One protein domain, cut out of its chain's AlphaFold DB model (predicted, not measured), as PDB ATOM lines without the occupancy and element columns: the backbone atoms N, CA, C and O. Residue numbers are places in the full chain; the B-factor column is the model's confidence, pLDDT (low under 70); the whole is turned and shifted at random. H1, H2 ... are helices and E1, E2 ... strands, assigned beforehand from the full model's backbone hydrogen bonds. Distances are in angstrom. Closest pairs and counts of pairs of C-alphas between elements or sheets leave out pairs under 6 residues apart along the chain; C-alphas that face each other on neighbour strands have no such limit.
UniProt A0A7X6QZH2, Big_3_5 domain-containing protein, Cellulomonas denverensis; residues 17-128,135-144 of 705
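AT A GLANCE: This is residues 17 to 128 and 135 to 144 of the 705 residues of the protein "Big_3_5 domain-containing protein" of Cellulomonas denverensis (UniProt A0A7X6QZH2). The chain is wound in stacked turns, a short three-sided solenoid whose walls are three parallel sheets, with the helix H1 capping the end where the first turn lies. E2, E3 and E4 make one turn, E5, E6 and E7 the next, and E8, E9 and E10 the one after; E1, with short pairings at residues 39 to 40 and 48 to 49, makes the turn under H1. The printed part has 122 residues, with one named helix and ten named strands in the order H1 E1 E2 E3 E4 E5 E6 E7 E8 E9 E10; the sheets run E1 E2 E5 E8, E3 E6 E9 and E4 E7 E10. The class is mostly strand, though under half of the residues, 51 of 122, are in named elements. The whole is compact, with a radius of gyration of the C-alphas of 13.3 A and spans of 39 by 30 by 23 A.

IN THESE COORDINATES: H1, residues 17 to 24, begins with C-alpha 17 at (-18.310, 39.135, 5.458) and is 10.5 A long. E1 is residues 32 to 35, 10.0 A, and E2 is residues 54 to 58, 13.1 A, with C-alpha 54 at (-33.236, 32.544, -3.095). E3, residues 64 to 66, is 6.3 A long and E4, residues 69 to 71, is 6.8 A. E5 is residues 76 to 80, 13.0 A; E6 is residues 89 to 93, 12.6 A; E7 is residues 105 to 108, 4.8 A. E8 is residues 112 to 116, 13.5 A, and E9 is residues 121 to 125, 13.7 A. E10, residues 135 to 138, is 6.7 A long and ends with C-alpha 138 at (-42.318, 36.758, 11.207).

HOW THE PARTS SIT: H1 is on the sheet E1 E2 E5 E8 at a height over the sheet of 9.7 A. It lies over E1 and only just over E2, on which 3 of its 8 C-alphas fall, and runs along the strands, at 24 degrees to E1 on the local plane. The closest C-alphas of H1 and E1 are those of Ala 22 and Ala 33, 6.5 A apart. In H1 every O i to N i+4 pair is within hydrogen-bond range. E1 and E2 are parallel at 23 degrees, with N 33 and O 56 within hydrogen-bond range at 2.9 A. E2 and E5 are parallel at 12 degrees, with N 57 and O 78 at 2.8 A, and E5 and E8 at 8 degrees, with N 79 and O 115 at 2.8 A. In the second sheet E3 and E6 are parallel at 8 degrees, with N 66 and O 91 at 2.9 A, and E6 and E9 at 13 degrees, with N 92 and O 123 at 2.9 A. E3 runs on into E4 across a break of 2 residues, at 86 degrees. In the third sheet E4 and E7 are parallel at 21 degrees, with N 69 and O 106 at 2.8 A, and E7 and E10 at 8 degrees, with N 107 and O 136 at 2.8 A. Between the sheets, the closest C-alphas of E4 and E8 are those of Leu 71 and Ala 112, 6.2 A apart, and those of E9 and E10 are Thr 124 and Gly 136, 5.3 A apart. H1 is apart from E3 and from E10, among others.

THE WHOLE: The two C-alphas farthest apart are those of Ala 84 and Gly 100, at 41.6 A. Residues 129 to 134 are not printed, and C-alphas 128 and 135 are 12.9 A apart across the cut. The links E1 to E2, of 18 residues, and E6 to E7, of 11, are long. The mean pLDDT of the printed part is 88.2; it is under 70 at residues 95 to 103, 127 to 128 and 140 to 142 of this predicted model.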
ATOM      1  N   GLY A  17     -18.355  38.297   6.659       92.31
ATOM      2  CA  GLY A  17     -18.310  39.135   5.458       92.31
ATOM      3  C   GLY A  17     -18.655  38.341   4.198       92.31
ATOM      4  O   GLY A  17     -19.446  38.799   3.369       92.31
ATOM      5  N   ALA A  18     -18.132  37.119   4.086       92.62
ATOM      6  CA  ALA A  18     -18.542  36.164   3.061       92.62
ATOM      7  C   ALA A  18     -20.036  35.797   3.190       92.62
ATOM      8  O   ALA A  18     -20.744  35.776   2.182       92.62
ATOM      9  N   LEU A  19     -20.546  35.612   4.416       95.06
ATOM     10  CA  LEU A  19     -21.970  35.347   4.661       95.06
ATOM     11  C   LEU A  19     -22.861  36.518   4.213       95.06
ATOM     12  O   LEU A  19     -23.797  36.328   3.439       95.06
ATOM     13  N   ALA A  20     -22.541  37.743   4.633       93.56
ATOM     14  CA  ALA A  20     -23.265  38.950   4.236       93.56
ATOM     15  C   ALA A  20     -23.203  39.201   2.715       93.56
ATOM     16  O   ALA A  20     -24.149  39.739   2.132       93.56
ATOM     17  N   THR A  21     -22.128  38.764   2.049       92.81
ATOM     18  CA  THR A  21     -22.022  38.778   0.581       92.81
ATOM     19  C   THR A  21     -22.999  37.781  -0.052       92.81
ATOM     20  O   THR A  21     -23.741  38.163  -0.950       92.81
ATOM     21  N   ALA A  22     -23.092  36.547   0.455       94.25
ATOM     22  CA  ALA A  22     -24.056  35.553  -0.039       94.25
ATOM     23  C   ALA A  22     -25.528  35.950   0.204       94.25
ATOM     24  O   ALA A  22     -26.395  35.610  -0.594       94.25
ATOM     25  N   PHE A  23     -25.821  36.709   1.266       95.38
ATOM     26  CA  PHE A  23     -27.149  37.296   1.488       95.38
ATOM     27  C   PHE A  23     -27.454  38.461   0.521       95.38
ATOM     28  O   PHE A  23     -28.584  38.590   0.048       95.38
ATOM     29  N   SER A  24     -26.467  39.299   0.191       94.19
ATOM     30  CA  SER A  24     -26.672  40.478  -0.672       94.19
ATOM     31  C   SER A  24     -26.566  40.198  -2.180       94.19
ATOM     32  O   SER A  24     -27.195  40.911  -2.961       94.19
ATOM     33  N   ASP A  25     -25.859  39.142  -2.592       92.62
ATOM     34  CA  ASP A  25     -25.904  38.558  -3.941       92.62
ATOM     35  C   ASP A  25     -25.959  37.014  -3.872       92.62
ATOM     36  O   ASP A  25     -24.950  36.327  -4.080       92.62
ATOM     37  N   PRO A  26     -27.142  36.430  -3.597       91.00
ATOM     38  CA  PRO A  26     -27.296  34.977  -3.564       91.00
ATOM     39  C   PRO A  26     -27.120  34.339  -4.949       91.00
ATOM     40  O   PRO A  26     -26.710  33.183  -5.041       91.00
ATOM     41  N   ALA A  27     -27.369  35.077  -6.037       88.69
ATOM     42  CA  ALA A  27     -27.188  34.573  -7.397       88.69
ATOM     43  C   ALA A  27     -25.699  34.368  -7.733       88.69
ATOM     44  O   ALA A  27     -25.340  33.349  -8.327       88.69
ATOM     45  N   GLY A  28     -24.826  35.281  -7.294       82.62
ATOM     46  CA  GLY A  28     -23.371  35.147  -7.395       82.62
ATOM     47  C   GLY A  28     -22.814  33.923  -6.654       82.62
ATOM     48  O   GLY A  28     -21.864  33.302  -7.129       82.62
ATOM     49  N   GLY A  29     -23.444  33.529  -5.540       74.44
ATOM     50  CA  GLY A  29     -23.137  32.308  -4.779       74.44
ATOM     51  C   GLY A  29     -23.832  31.029  -5.270       74.44
ATOM     52  O   GLY A  29     -23.768  30.006  -4.593       74.44
ATOM     53  N   GLY A  30     -24.542  31.064  -6.404       84.31
ATOM     54  CA  GLY A  30     -25.292  29.910  -6.920       84.31
ATOM     55  C   GLY A  30     -26.530  29.522  -6.101       84.31
ATOM     56  O   GLY A  30     -27.062  28.433  -6.292       84.31
ATOM     57  N   GLY A  31     -26.990  30.395  -5.201       91.19
ATOM     58  CA  GLY A  31     -28.123  30.164  -4.306       91.19
ATOM     59  C   GLY A  31     -27.799  29.348  -3.050       91.19
ATOM     60  O   GLY A  31     -28.728  28.988  -2.334       91.19
ATOM     61  N   GLN A  32     -26.526  29.056  -2.753       94.19
ATOM     62  CA  GLN A  32     -26.140  28.251  -1.587       94.19
ATOM     63  C   GLN A  32     -24.943  28.843  -0.832       94.19
ATOM     64  O   GLN A  32     -23.917  29.163  -1.431       94.19
ATOM     65  N   ALA A  33     -25.066  28.916   0.493       95.62
ATOM     66  CA  ALA A  33     -24.014  29.263   1.440       95.62
ATOM     67  C   ALA A  33     -23.850  28.121   2.454       95.62
ATOM     68  O   ALA A  33     -24.763  27.856   3.229       95.62
ATOM     69  N   THR A  34     -22.698  27.453   2.463       96.00
ATOM     70  CA  THR A  34     -22.394  26.353   3.394       96.00
ATOM     71  C   THR A  34     -21.299  26.788   4.362       96.00
ATOM     72  O   THR A  34     -20.224  27.196   3.919       96.00
ATOM     73  N   LEU A  35     -21.556  26.714   5.669       97.06
ATOM     74  CA  LEU A  35     -20.591  27.126   6.690       97.06
ATOM     75  C   LEU A  35     -19.415  26.141   6.794       97.06
ATOM     76  O   LEU A  35     -19.566  24.934   6.610       97.06
ATOM     77  N   THR A  36     -18.225  26.665   7.097       96.25
ATOM     78  CA  THR A  36     -16.997  25.866   7.301       96.25
ATOM     79  C   THR A  36     -16.260  26.181   8.610       96.25
ATOM     80  O   THR A  36     -15.144  25.703   8.816       96.25
ATOM     81  N   ALA A  37     -16.840  27.042   9.443       96.06
ATOM     82  CA  ALA A  37     -16.370  27.459  10.761       96.06
ATOM     83  C   ALA A  37     -17.536  28.132  11.505       96.06
ATOM     84  O   ALA A  37     -18.484  28.574  10.856       96.06
ATOM     85  N   ASP A  38     -17.439  28.266  12.828       97.12
ATOM     86  CA  ASP A  38     -18.394  29.053  13.617       97.12
ATOM     87  C   ASP A  38     -18.249  30.551  13.301       97.12
ATOM     88  O   ASP A  38     -17.134  31.071  13.168       97.12
ATOM     89  N   ILE A  39     -19.369  31.267  13.184       96.56
ATOM     90  CA  ILE A  39     -19.412  32.659  12.719       96.56
ATOM     91  C   ILE A  39     -20.145  33.549  13.726       96.56
ATOM     92  O   ILE A  39     -21.231  33.226  14.196       96.56
ATOM     93  N   ALA A  40     -19.589  34.735  13.994       93.56
ATOM     94  CA  ALA A  40     -20.250  35.791  14.756       93.56
ATOM     95  C   ALA A  40     -20.228  37.134  14.001       93.56
ATOM     96  O   ALA A  40     -19.197  37.497  13.432       93.56
ATOM     97  N   GLN A  41     -21.327  37.902  14.041       89.56
ATOM     98  CA  GLN A  41     -21.424  39.241  13.419       89.56
ATOM     99  C   GLN A  41     -20.348  40.219  13.923       89.56
ATOM    100  O   GLN A  41     -19.834  41.045  13.162       89.56
ATOM    101  N   GLY A  42     -20.021  40.170  15.219       85.12
ATOM    102  CA  GLY A  42     -19.158  41.166  15.852       85.12
ATOM    103  C   GLY A  42     -19.746  42.574  15.704       85.12
ATOM    104  O   GLY A  42     -20.844  42.837  16.176       85.12
ATOM    105  N   SER A  43     -19.019  43.475  15.037       81.50
ATOM    106  CA  SER A  43     -19.471  44.846  14.740       81.50
ATOM    107  C   SER A  43     -19.838  45.073  13.264       81.50
ATOM    108  O   SER A  43     -19.774  46.208  12.788       81.50
ATOM    109  N   ALA A  44     -20.138  44.011  12.509       82.62
ATOM    110  CA  ALA A  44     -20.726  44.129  11.175       82.62
ATOM    111  C   ALA A  44     -22.215  44.537  11.261       82.62
ATOM    112  O   ALA A  44     -22.766  44.665  12.352       82.62
ATOM    113  N   ALA A  45     -22.860  44.765  10.114       82.75
ATOM    114  CA  ALA A  45     -24.306  44.985  10.040       82.75
ATOM    115  C   ALA A  45     -25.056  43.647   9.932       82.75
ATOM    116  O   ALA A  45     -24.533  42.730   9.306       82.75
ATOM    117  N   GLY A  46     -26.279  43.574  10.472       83.88
ATOM    118  CA  GLY A  46     -27.143  42.388  10.386       83.88
ATOM    119  C   GLY A  46     -27.421  41.915   8.950       83.88
ATOM    120  O   GLY A  46     -27.396  42.704   7.997       83.88
ATOM    121  N   LEU A  47     -27.693  40.617   8.795       92.31
ATOM    122  CA  LEU A  47     -27.872  39.965   7.494       92.31
ATOM    123  C   LEU A  47     -29.137  40.466   6.776       92.31
ATOM    124  O   LEU A  47     -30.209  40.577   7.370       92.31
ATOM    125  N   ARG A  48     -29.033  40.739   5.469       93.19
ATOM    126  CA  ARG A  48     -30.166  41.181   4.639       93.19
ATOM    127  C   ARG A  48     -30.197  40.432   3.312       93.19
ATOM    128  O   ARG A  48     -29.316  40.649   2.484       93.19
ATOM    129  N   LEU A  49     -31.199  39.573   3.110       95.44
ATOM    130  CA  LEU A  49     -31.366  38.830   1.859       95.44
ATOM    131  C   LEU A  49     -31.910  39.766   0.770       95.44
ATOM    132  O   LEU A  49     -32.872  40.503   0.998       95.44
ATOM    133  N   ALA A  50     -31.299  39.742  -0.413       94.25
ATOM    134  CA  ALA A  50     -31.749  40.531  -1.556       94.25
ATOM    135  C   ALA A  50     -33.211  40.216  -1.939       94.25
ATOM    136  O   ALA A  50     -33.621  39.056  -1.964       94.25
ATOM    137  N   ALA A  51     -33.992  41.247  -2.279       94.50
ATOM    138  CA  ALA A  51     -35.373  41.088  -2.748       94.50
ATOM    139  C   ALA A  51     -35.428  40.223  -4.022       94.50
ATOM    140  O   ALA A  51     -34.619  40.406  -4.934       94.50
ATOM    141  N   GLY A  52     -36.354  39.262  -4.072       94.19
ATOM    142  CA  GLY A  52     -36.404  38.232  -5.118       94.19
ATOM    143  C   GLY A  52     -35.273  37.188  -5.078       94.19
ATOM    144  O   GLY A  52     -35.199  36.342  -5.967       94.19
ATOM    145  N   GLY A  53     -34.369  37.241  -4.094       95.38
ATOM    146  CA  GLY A  53     -33.263  36.295  -3.941       95.38
ATOM    147  C   GLY A  53     -33.704  34.959  -3.339       95.38
ATOM    148  O   GLY A  53     -34.596  34.908  -2.502       95.38
ATOM    149  N   THR A  54     -33.062  33.860  -3.734       96.94
ATOM    150  CA  THR A  54     -33.236  32.544  -3.095       96.94
ATOM    151  C   THR A  54     -31.890  32.080  -2.556       96.94
ATOM    152  O   THR A  54     -30.924  32.036  -3.318       96.94
ATOM    153  N   LEU A  55     -31.824  31.757  -1.264       97.44
ATOM    154  CA  LEU A  55     -30.604  31.313  -0.593       97.44
ATOM    155  C   LEU A  55     -30.883  30.103   0.301       97.44
ATOM    156  O   LEU A  55     -31.762  30.158   1.157       97.44
ATOM    157  N   THR A  56     -30.081  29.053   0.151       97.50
ATOM    158  CA  THR A  56     -29.962  27.959   1.117       97.50
ATOM    159  C   THR A  56     -28.723  28.182   1.974       97.50
ATOM    160  O   THR A  56     -27.601  28.063   1.485       97.50
ATOM    161  N   LEU A  57     -28.933  28.500   3.248       97.50
ATOM    162  CA  LEU A  57     -27.913  28.503   4.288       97.50
ATOM    163  C   LEU A  57     -27.838  27.105   4.913       97.50
ATOM    164  O   LEU A  57     -28.787  26.653   5.547       97.50
ATOM    165  N   ASP A  58     -26.708  26.430   4.736       97.06
ATOM    166  CA  ASP A  58     -26.398  25.138   5.349       97.06
ATOM    167  C   ASP A  58     -25.378  25.347   6.473       97.06
ATOM    168  O   ASP A  58     -24.222  25.705   6.224       97.06
ATOM    169  N   LEU A  59     -25.826  25.147   7.715       97.56
ATOM    170  CA  LEU A  59     -25.030  25.323   8.930       97.56
ATOM    171  C   LEU A  59     -23.925  24.265   9.061       97.56
ATOM    172  O   LEU A  59     -22.901  24.542   9.675       97.56
ATOM    173  N   SER A  60     -24.089  23.086   8.449       95.69
ATOM    174  CA  SER A  60     -23.056  22.041   8.342       95.69
ATOM    175  C   SER A  60     -22.312  21.688   9.649       95.69
ATOM    176  O   SER A  60     -21.165  21.238   9.614       95.69
ATOM    177  N   GLY A  61     -22.982  21.797  10.801       96.56
ATOM    178  CA  GLY A  61     -22.431  21.505  12.127       96.56
ATOM    179  C   GLY A  61     -21.703  22.671  12.807       96.56
ATOM    180  O   GLY A  61     -20.973  22.422  13.765       96.56
ATOM    181  N   PHE A  62     -21.869  23.907  12.319       97.50
ATOM    182  CA  PHE A  62     -21.246  25.126  12.851       97.50
ATOM    183  C   PHE A  62     -22.277  26.146  13.344       97.50
ATOM    184  O   PHE A  62     -23.341  26.311  12.742       97.50
ATOM    185  N   ASP A  63     -21.939  26.874  14.406       97.31
ATOM    186  CA  ASP A  63     -22.825  27.884  14.989       97.31
ATOM    187  C   ASP A  63     -22.730  29.237  14.256       97.31
ATOM    188  O   ASP A  63     -21.653  29.696  13.862       97.31
ATOM    189  N   LEU A  64     -23.868  29.924  14.121       97.31
ATOM    190  CA  LEU A  64     -23.977  31.275  13.572       97.31
ATOM    191  C   LEU A  64     -24.655  32.202  14.586       97.31
ATOM    192  O   LEU A  64     -25.869  32.154  14.761       97.31
ATOM    193  N   THR A  65     -23.884  33.105  15.192       94.75
ATOM    194  CA  THR A  65     -24.399  34.166  16.073       94.75
ATOM    195  C   THR A  65     -24.517  35.485  15.307       94.75
ATOM    196  O   THR A  65     -23.519  36.065  14.870       94.75
ATOM    197  N   THR A  66     -25.733  36.002  15.157       92.31
ATOM    198  CA  THR A  66     -26.020  37.223  14.391       92.31
ATOM    199  C   THR A  66     -26.972  38.156  15.139       92.31
ATOM    200  O   THR A  66     -27.734  37.741  16.007       92.31
ATOM    201  N   GLY A  67     -26.928  39.438  14.790       88.12
ATOM    202  CA  GLY A  67     -28.048  40.347  14.978       88.12
ATOM    203  C   GLY A  67     -29.184  40.036  13.997       88.12
ATOM    204  O   GLY A  67     -29.089  39.113  13.179       88.12
ATOM    205  N   SER A  68     -30.235  40.848  14.042       87.38
ATOM    206  CA  SER A  68     -31.479  40.665  13.292       87.38
ATOM    207  C   SER A  68     -31.277  40.429  11.780       87.38
ATOM    208  O   SER A  68     -30.569  41.186  11.105       87.38
ATOM    209  N   ILE A  69     -31.962  39.419  11.236       91.69
ATOM    210  CA  ILE A  69     -31.978  39.040   9.815       91.69
ATOM    211  C   ILE A  69     -33.208  39.654   9.137       91.69
ATOM    212  O   ILE A  69     -34.313  39.573   9.666       91.69
ATOM    213  N   VAL A  70     -33.053  40.221   7.936       92.00
ATOM    214  CA  VAL A  70     -34.189  40.726   7.140       92.00
ATOM    215  C   VAL A  70     -34.244  40.083   5.767       92.00
ATOM    216  O   VAL A  70     -33.284  40.160   4.998       92.00
ATOM    217  N   LEU A  71     -35.390  39.499   5.430       93.69
ATOM    218  CA  LEU A  71     -35.676  39.007   4.091       93.69
ATOM    219  C   LEU A  71     -36.258  40.140   3.236       93.69
ATOM    220  O   LEU A  71     -37.150  40.868   3.667       93.69
ATOM    221  N   GLY A  72     -35.739  40.327   2.022       91.88
ATOM    222  CA  GLY A  72     -36.330  41.255   1.058       91.88
ATOM    223  C   GLY A  72     -37.629  40.699   0.468       91.88
ATOM    224  O   GLY A  72     -37.769  39.486   0.320       91.88
ATOM    225  N   ALA A  73     -38.556  41.570   0.066       92.25
ATOM    226  CA  ALA A  73     -39.810  41.149  -0.564       92.25
ATOM    227  C   ALA A  73     -39.570  40.201  -1.760       92.25
ATOM    228  O   ALA A  73     -38.649  40.394  -2.562       92.25
ATOM    229  N   GLY A  74     -40.384  39.152  -1.858       93.38
ATOM    230  CA  GLY A  74     -40.278  38.081  -2.848       93.38
ATOM    231  C   GLY A  74     -39.071  37.149  -2.685       93.38
ATOM    232  O   GLY A  74     -38.813  36.364  -3.594       93.38
ATOM    233  N   SER A  75     -38.299  37.249  -1.595       96.19
ATOM    234  CA  SER A  75     -37.147  36.370  -1.344       96.19
ATOM    235  C   SER A  75     -37.511  35.102  -0.563       96.19
ATOM    236  O   SER A  75     -38.548  35.033   0.103       96.19
ATOM    237  N   THR A  76     -36.626  34.108  -0.636       97.44
ATOM    238  CA  THR A  76     -36.742  32.827   0.068       97.44
ATOM    239  C   THR A  76     -35.421  32.485   0.748       97.44
ATOM    240  O   THR A  76     -34.417  32.259   0.067       97.44
ATOM    241  N   LEU A  77     -35.425  32.397   2.080       97.88
ATOM    242  CA  LEU A  77     -34.318  31.839   2.857       97.88
ATOM    243  C   LEU A  77     -34.676  30.425   3.311       97.88
ATOM    244  O   LEU A  77     -35.647  30.232   4.038       97.88
ATOM    245  N   THR A  78     -33.864  29.451   2.914       98.12
ATOM    246  CA  THR A  78     -33.834  28.115   3.515       98.12
ATOM    247  C   THR A  78     -32.687  28.057   4.519       98.12
ATOM    248  O   THR A  78     -31.567  28.428   4.177       98.12
ATOM    249  N   ILE A  79     -32.946  27.589   5.738       98.31
ATOM    250  CA  ILE A  79     -31.938  27.266   6.754       98.31
ATOM    251  C   ILE A  79     -31.959  25.750   6.940       98.31
ATOM    252  O   ILE A  79     -33.014  25.174   7.207       98.31
ATOM    253  N   THR A  80     -30.807  25.098   6.800       97.69
ATOM    254  CA  THR A  80     -30.668  23.651   6.981       97.69
ATOM    255  C   THR A  80     -29.346  23.273   7.653       97.69
ATOM    256  O   THR A  80     -28.479  24.116   7.863       97.69
ATOM    257  N   ASP A  81     -29.196  21.998   8.002       97.31
ATOM    258  CA  ASP A  81     -27.941  21.414   8.476       97.31
ATOM    259  C   ASP A  81     -27.761  20.025   7.855       97.31
ATOM    260  O   ASP A  81     -28.516  19.095   8.158       97.31
ATOM    261  N   THR A  82     -26.764  19.892   6.977       94.88
ATOM    262  CA  THR A  82     -26.454  18.636   6.273       94.88
ATOM    263  C   THR A  82     -25.402  17.773   6.978       94.88
ATOM    264  O   THR A  82     -24.979  16.745   6.440       94.88
ATOM    265  N   SER A  83     -24.961  18.149   8.184       94.38
ATOM    266  CA  SER A  83     -23.881  17.440   8.876       94.38
ATOM    267  C   SER A  83     -24.308  16.059   9.389       94.38
ATOM    268  O   SER A  83     -25.482  15.758   9.587       94.38
ATOM    269  N   ALA A  84     -23.323  15.191   9.639       89.12
ATOM    270  CA  ALA A  84     -23.541  13.887  10.273       89.12
ATOM    271  C   ALA A  84     -23.396  13.925  11.811       89.12
ATOM    272  O   ALA A  84     -23.575  12.900  12.468       89.12
ATOM    273  N   GLY A  85     -23.012  15.074  12.379       90.56
ATOM    274  CA  GLY A  85     -22.772  15.264  13.811       90.56
ATOM    275  C   GLY A  85     -23.935  15.962  14.516       90.56
ATOM    276  O   GLY A  85     -25.076  15.927  14.046       90.56
ATOM    277  N   THR A  86     -23.633  16.624  15.633       93.19
ATOM    278  CA  THR A  86     -24.508  17.654  16.212       93.19
ATOM    279  C   THR A  86     -24.803  18.714  15.142       93.19
ATOM    280  O   THR A  86     -23.849  19.154  14.499       93.19
ATOM    281  N   PRO A  87     -26.068  19.104  14.906       95.56
ATOM    282  CA  PRO A  87     -26.371  20.232  14.032       95.56
ATOM    283  C   PRO A  87     -25.793  21.540  14.583       95.56
ATOM    284  O   PRO A  87     -25.670  21.690  15.798       95.56
ATOM    285  N   GLY A  88     -25.482  22.480  13.693       95.25
ATOM    286  CA  GLY A  88     -25.150  23.853  14.067       95.25
ATOM    287  C   GLY A  88     -26.385  24.666  14.471       95.25
ATOM    288  O   GLY A  88     -27.507  24.370  14.046       95.25
ATOM    289  N   THR A  89     -26.169  25.714  15.267       97.31
ATOM    290  CA  THR A  89     -27.217  26.604  15.786       97.31
ATOM    291  C   THR A  89     -27.125  27.988  15.158       97.31
ATOM    292  O   THR A  89     -26.138  28.702  15.343       97.31
ATOM    293  N   LEU A  90     -28.183  28.436  14.482       97.88
ATOM    294  CA  LEU A  90     -28.353  29.850  14.155       97.88
ATOM    295  C   LEU A  90     -28.993  30.554  15.354       97.88
ATOM    296  O   LEU A  90     -30.182  30.390  15.606       97.88
ATOM    297  N   THR A  91     -28.216  31.359  16.074       95.56
ATOM    298  CA  THR A  91     -28.713  32.247  17.131       95.56
ATOM    299  C   THR A  91     -28.797  33.669  16.590       95.56
ATOM    300  O   THR A  91     -27.774  34.293  16.303       95.56
ATOM    301  N   ALA A  92     -30.014  34.190  16.453       91.94
ATOM    302  CA  ALA A  92     -30.257  35.584  16.112       91.94
ATOM    303  C   ALA A  92     -30.815  36.327  17.335       91.94
ATOM    304  O   ALA A  92     -31.837  35.931  17.885       91.94
ATOM    305  N   SER A  93     -30.169  37.415  17.752       87.75
ATOM    306  CA  SER A  93     -30.672  38.308  18.810       87.75
ATOM    307  C   SER A  93     -31.005  39.675  18.212       87.75
ATOM    308  O   SER A  93     -30.405  40.078  17.211       87.75
ATOM    309  N   TYR A  94     -31.950  40.415  18.792       77.75
ATOM    310  CA  TYR A  94     -32.250  41.760  18.300       77.75
ATOM    311  C   TYR A  94     -31.064  42.723  18.501       77.75
ATOM    312  O   TYR A  94     -30.752  43.134  19.623       77.75
ATOM    313  N   ASP A  95     -30.455  43.171  17.400       68.12
ATOM    314  CA  ASP A  95     -29.390  44.179  17.409       68.12
ATOM    315  C   ASP A  95     -29.962  45.583  17.162       68.12
ATOM    316  O   ASP A  95     -30.527  45.892  16.109       68.12
ATOM    317  N   ARG A  96     -29.773  46.481  18.134       59.03
ATOM    318  CA  ARG A  96     -30.188  47.885  18.042       59.03
ATOM    319  C   ARG A  96     -29.186  48.711  17.227       59.03
ATOM    320  O   ARG A  96     -28.591  49.667  17.733       59.03
ATOM    321  N   THR A  97     -29.044  48.363  15.950       49.78
ATOM    322  CA  THR A  97     -28.152  49.052  15.010       49.78
ATOM    323  C   THR A  97     -28.409  50.577  14.988       49.78
ATOM    324  O   THR A  97     -29.565  51.016  14.974       49.78
ATOM    325  N   PRO A  98     -27.371  51.444  14.973       42.38
ATOM    326  CA  PRO A  98     -27.560  52.902  15.069       42.38
ATOM    327  C   PRO A  98     -28.233  53.585  13.861       42.38
ATOM    328  O   PRO A  98     -28.372  54.807  13.858       42.38
ATOM    329  N   SER A  99     -28.612  52.839  12.819       43.31
ATOM    330  CA  SER A  99     -29.063  53.348  11.513       43.31
ATOM    331  C   SER A  99     -30.516  53.838  11.458       43.31
ATOM    332  O   SER A  99     -30.932  54.381  10.437       43.31
ATOM    333  N   GLY A 100     -31.290  53.700  12.537       41.91
ATOM    334  CA  GLY A 100     -32.585  54.379  12.704       41.91
ATOM    335  C   GLY A 100     -33.789  53.756  11.984       41.91
ATOM    336  O   GLY A 100     -34.918  54.154  12.264       41.91
ATOM    337  N   SER A 101     -33.591  52.752  11.129       52.16
ATOM    338  CA  SER A 101     -34.660  51.832  10.728       52.16
ATOM    339  C   SER A 101     -35.041  50.956  11.922       52.16
ATOM    340  O   SER A 101     -34.199  50.198  12.406       52.16
ATOM    341  N   ARG A 102     -36.291  51.035  12.394       60.25
ATOM    342  CA  ARG A 102     -36.838  49.977  13.253       60.25
ATOM    343  C   ARG A 102     -36.899  48.686  12.439       60.25
ATOM    344  O   ARG A 102     -37.290  48.725  11.276       60.25
ATOM    345  N   GLN A 103     -36.486  47.589  13.056       64.88
ATOM    346  CA  GLN A 103     -36.879  46.247  12.655       64.88
ATOM    347  C   GLN A 103     -37.962  45.830  13.642       64.88
ATOM    348  O   GLN A 103     -37.845  46.126  14.832       64.88
ATOM    349  N   ASP A 104     -39.007  45.174  13.159       77.06
ATOM    350  CA  ASP A 104     -40.102  44.736  14.024       77.06
ATOM    351  C   ASP A 104     -40.069  43.214  14.271       77.06
ATOM    352  O   ASP A 104     -40.846  42.705  15.075       77.06
ATOM    353  N   SER A 105     -39.120  42.487  13.676       86.75
ATOM    354  CA  SER A 105     -38.806  41.090  14.015       86.75
ATOM    355  C   SER A 105     -37.292  40.865  14.110       86.75
ATOM    356  O   SER A 105     -36.523  41.580  13.462       86.75
ATOM    357  N   VAL A 106     -36.859  39.845  14.857       89.75
ATOM    358  CA  VAL A 106     -35.463  39.370  14.856       89.75
ATOM    359  C   VAL A 106     -35.138  38.652  13.542       89.75
ATOM    360  O   VAL A 106     -34.074  38.875  12.973       89.75
ATOM    361  N   ILE A 107     -36.070  37.859  13.006       92.00
ATOM    362  CA  ILE A 107     -36.050  37.375  11.619       92.00
ATOM    363  C   ILE A 107     -37.303  37.901  10.909       92.00
ATOM    364  O   ILE A 107     -38.414  37.416  11.119       92.00
ATOM    365  N   GLU A 108     -37.118  38.939  10.094       90.56
ATOM    366  CA  GLU A 108     -38.185  39.697   9.435       90.56
ATOM    367  C   GLU A 108     -38.522  39.122   8.051       90.56
ATOM    368  O   GLU A 108     -37.655  39.043   7.179       90.56
ATOM    369  N   THR A 109     -39.787  38.734   7.848       91.12
ATOM    370  CA  THR A 109     -40.250  37.968   6.670       91.12
ATOM    371  C   THR A 109     -41.304  38.691   5.813       91.12
ATOM    372  O   THR A 109     -42.087  38.041   5.126       91.12
ATOM    373  N   ASN A 110     -41.342  40.031   5.830       87.94
ATOM    374  CA  ASN A 110     -42.312  40.826   5.055       87.94
ATOM    375  C   ASN A 110     -42.285  40.476   3.552       87.94
ATOM    376  O   ASN A 110     -41.263  40.656   2.887       87.94
ATOM    377  N   ASP A 111     -43.422  40.007   3.029       89.25
ATOM    378  CA  ASP A 111     -43.614  39.541   1.646       89.25
ATOM    379  C   ASP A 111     -42.601  38.458   1.208       89.25
ATOM    380  O   ASP A 111     -42.245  38.367   0.031       89.25
ATOM    381  N   ALA A 112     -42.094  37.656   2.150       92.94
ATOM    382  CA  ALA A 112     -40.995  36.713   1.947       92.94
ATOM    383  C   ALA A 112     -41.259  35.342   2.595       92.94
ATOM    384  O   ALA A 112     -42.118  35.182   3.466       92.94
ATOM    385  N   THR A 113     -40.488  34.336   2.170       95.56
ATOM    386  CA  THR A 113     -40.555  32.968   2.707       95.56
ATOM    387  C   THR A 113     -39.327  32.648   3.556       95.56
ATOM    388  O   THR A 113     -38.196  32.720   3.072       95.56
ATOM    389  N   LEU A 114     -39.549  32.225   4.801       97.12
ATOM    390  CA  LEU A 114     -38.543  31.556   5.625       97.12
ATOM    391  C   LEU A 114     -38.870  30.064   5.716       97.12
ATOM    392  O   LEU A 114     -40.007  29.687   5.988       97.12
ATOM    393  N   MET A 115     -37.866  29.220   5.514       97.94
ATOM    394  CA  MET A 115     -37.996  27.771   5.576       97.94
ATOM    395  C   MET A 115     -36.870  27.203   6.441       97.94
ATOM    396  O   MET A 115     -35.699  27.415   6.146       97.94
ATOM    397  N   ILE A 116     -37.217  26.526   7.532       98.00
ATOM    398  CA  ILE A 116     -36.277  25.936   8.490       98.00
ATOM    399  C   ILE A 116     -36.458  24.425   8.402       98.00
ATOM    400  O   ILE A 116     -37.538  23.910   8.696       98.00
ATOM    401  N   GLU A 117     -35.443  23.717   7.908       95.62
ATOM    402  CA  GLU A 117     -35.627  22.328   7.494       95.62
ATOM    403  C   GLU A 117     -34.397  21.420   7.597       95.62
ATOM    404  O   GLU A 117     -33.262  21.856   7.785       95.62
ATOM    405  N   GLY A 118     -34.618  20.112   7.472       93.81
ATOM    406  CA  GLY A 118     -33.590  19.112   7.747       93.81
ATOM    407  C   GLY A 118     -33.417  18.980   9.254       93.81
ATOM    408  O   GLY A 118     -34.367  18.601   9.924       93.81
ATOM    409  N   ARG A 119     -32.230  19.296   9.782       95.81
ATOM    410  CA  ARG A 119     -31.911  19.206  11.222       95.81
ATOM    411  C   ARG A 119     -31.500  20.549  11.840       95.81
ATOM    412  O   ARG A 119     -30.850  20.563  12.882       95.81
ATOM    413  N   ALA A 120     -31.777  21.663  11.158       96.50
ATOM    414  CA  ALA A 120     -31.334  22.985  11.596       96.50
ATOM    415  C   ALA A 120     -31.875  23.344  12.983       96.50
ATOM    416  O   ALA A 120     -33.041  23.082  13.284       96.50
ATOM    417  N   GLN A 121     -31.036  24.000  13.785       97.94
ATOM    418  CA  GLN A 121     -31.440  24.612  15.046       97.94
ATOM    419  C   GLN A 121     -31.449  26.132  14.874       97.94
ATOM    420  O   GLN A 121     -30.467  26.715  14.409       97.94
ATOM    421  N   VAL A 122     -32.563  26.774  15.217       98.06
ATOM    422  CA  VAL A 122     -32.743  28.230  15.141       98.06
ATOM    423  C   VAL A 122     -33.214  28.740  16.499       98.06
ATOM    424  O   VAL A 122     -34.200  28.248  17.037       98.06
ATOM    425  N   SER A 123     -32.519  29.739  17.035       96.94
ATOM    426  CA  SER A 123     -32.851  30.415  18.288       96.94
ATOM    427  C   SER A 123     -33.046  31.910  18.032       96.94
ATOM    428  O   SER A 123     -32.179  32.533  17.411       96.94
ATOM    429  N   THR A 124     -34.156  32.493  18.494       93.75
ATOM    430  CA  THR A 124     -34.396  33.947  18.453       93.75
ATOM    431  C   THR A 124     -34.685  34.543  19.829       93.75
ATOM    432  O   THR A 124     -35.557  34.054  20.545       93.75
ATOM    433  N   ASP A 125     -33.988  35.631  20.177       87.31
ATOM    434  CA  ASP A 125     -34.211  36.380  21.423       87.31
ATOM    435  C   ASP A 125     -34.287  37.906  21.228       87.31
ATOM    436  O   ASP A 125     -33.693  38.477  20.306       87.31
ATOM    437  N   ASP A 126     -35.002  38.584  22.132       75.12
ATOM    438  CA  ASP A 126     -35.063  40.050  22.222       75.12
ATOM    439  C   ASP A 126     -34.488  40.610  23.541       75.12
ATOM    440  O   ASP A 126     -34.803  41.731  23.951       75.12
ATOM    441  N   ALA A 127     -33.561  39.880  24.179       63.94
ATOM    442  CA  ALA A 127     -33.049  40.146  25.534       63.94
ATOM    443  C   ALA A 127     -32.377  41.529  25.741       63.94
ATOM    444  O   ALA A 127     -32.040  41.911  26.864       63.94
ATOM    445  N   ASN A 128     -32.184  42.292  24.662       58.38
ATOM    446  CA  ASN A 128     -31.602  43.632  24.631       58.38
ATOM    447  C   ASN A 128     -32.641  44.777  24.500       58.38
ATOM    448  O   ASN A 128     -32.244  45.941  24.367       58.38
ATOM    449  N   ALA A 135     -41.139  40.862  17.339       85.88
ATOM    450  CA  ALA A 135     -41.320  39.417  17.247       85.88
ATOM    451  C   ALA A 135     -39.984  38.676  17.123       85.88
ATOM    452  O   ALA A 135     -39.016  39.240  16.613       85.88
ATOM    453  N   GLY A 136     -39.948  37.394  17.478       87.56
ATOM    454  CA  GLY A 136     -38.805  36.535  17.165       87.56
ATOM    455  C   GLY A 136     -38.709  36.302  15.658       87.56
ATOM    456  O   GLY A 136     -37.823  36.826  14.983       87.56
ATOM    457  N   ILE A 137     -39.667  35.566  15.101       91.50
ATOM    458  CA  ILE A 137     -39.765  35.275  13.662       91.50
ATOM    459  C   ILE A 137     -41.090  35.817  13.122       91.50
ATOM    460  O   ILE A 137     -42.126  35.579  13.729       91.50
ATOM    461  N   GLY A 138     -41.089  36.488  11.966       87.19
ATOM    462  CA  GLY A 138     -42.318  36.758  11.207       87.19
ATOM    463  C   GLY A 138     -42.395  38.133  10.543       87.19
ATOM    464  O   GLY A 138     -41.421  38.891  10.509       87.19
ATOM    465  N   ALA A 139     -43.578  38.457  10.018       80.06
ATOM    466  CA  ALA A 139     -43.855  39.689   9.278       80.06
ATOM    467  C   ALA A 139     -44.646  40.717  10.111       80.06
ATOM    468  O   ALA A 139     -45.121  40.433  11.214       80.06
ATOM    469  N   THR A 140     -44.739  41.940   9.593       67.06
ATOM    470  CA  THR A 140     -45.263  43.121  10.300       67.06
ATOM    471  C   THR A 140     -46.194  43.959   9.424       67.06
ATOM    472  O   THR A 140     -47.168  44.515   9.925       67.06
ATOM    473  N   THR A 141     -45.882  44.076   8.129       63.88
ATOM    474  CA  THR A 141     -46.554  44.992   7.184       63.88
ATOM    475  C   THR A 141     -46.834  44.376   5.805       63.88
ATOM    476  O   THR A 141     -47.376  45.058   4.939       63.88
ATOM    477  N   GLY A 142     -46.493  43.099   5.610       64.75
ATOM    478  CA  GLY A 142     -46.671  42.323   4.376       64.75
ATOM    479  C   GLY A 142     -46.944  40.844   4.683       64.75
ATOM    480  O   GLY A 142     -46.993  40.462   5.852       64.75
ATOM    481  N   THR A 143     -47.112  39.993   3.666       77.31
ATOM    482  CA  THR A 143     -47.391  38.557   3.864       77.31
ATOM    483  C   THR A 143     -46.138  37.783   4.287       77.31
ATOM    484  O   THR A 143     -45.239  37.544   3.484       77.31
ATOM    485  N   GLY A 144     -46.079  37.326   5.539       84.69
ATOM    486  CA  GLY A 144     -45.063  36.368   5.977       84.69
ATOM    487  C   GLY A 144     -45.456  34.930   5.640       84.69
ATOM    488  O   GLY A 144     -46.577  34.515   5.933       84.69
TER     489      GLY A 144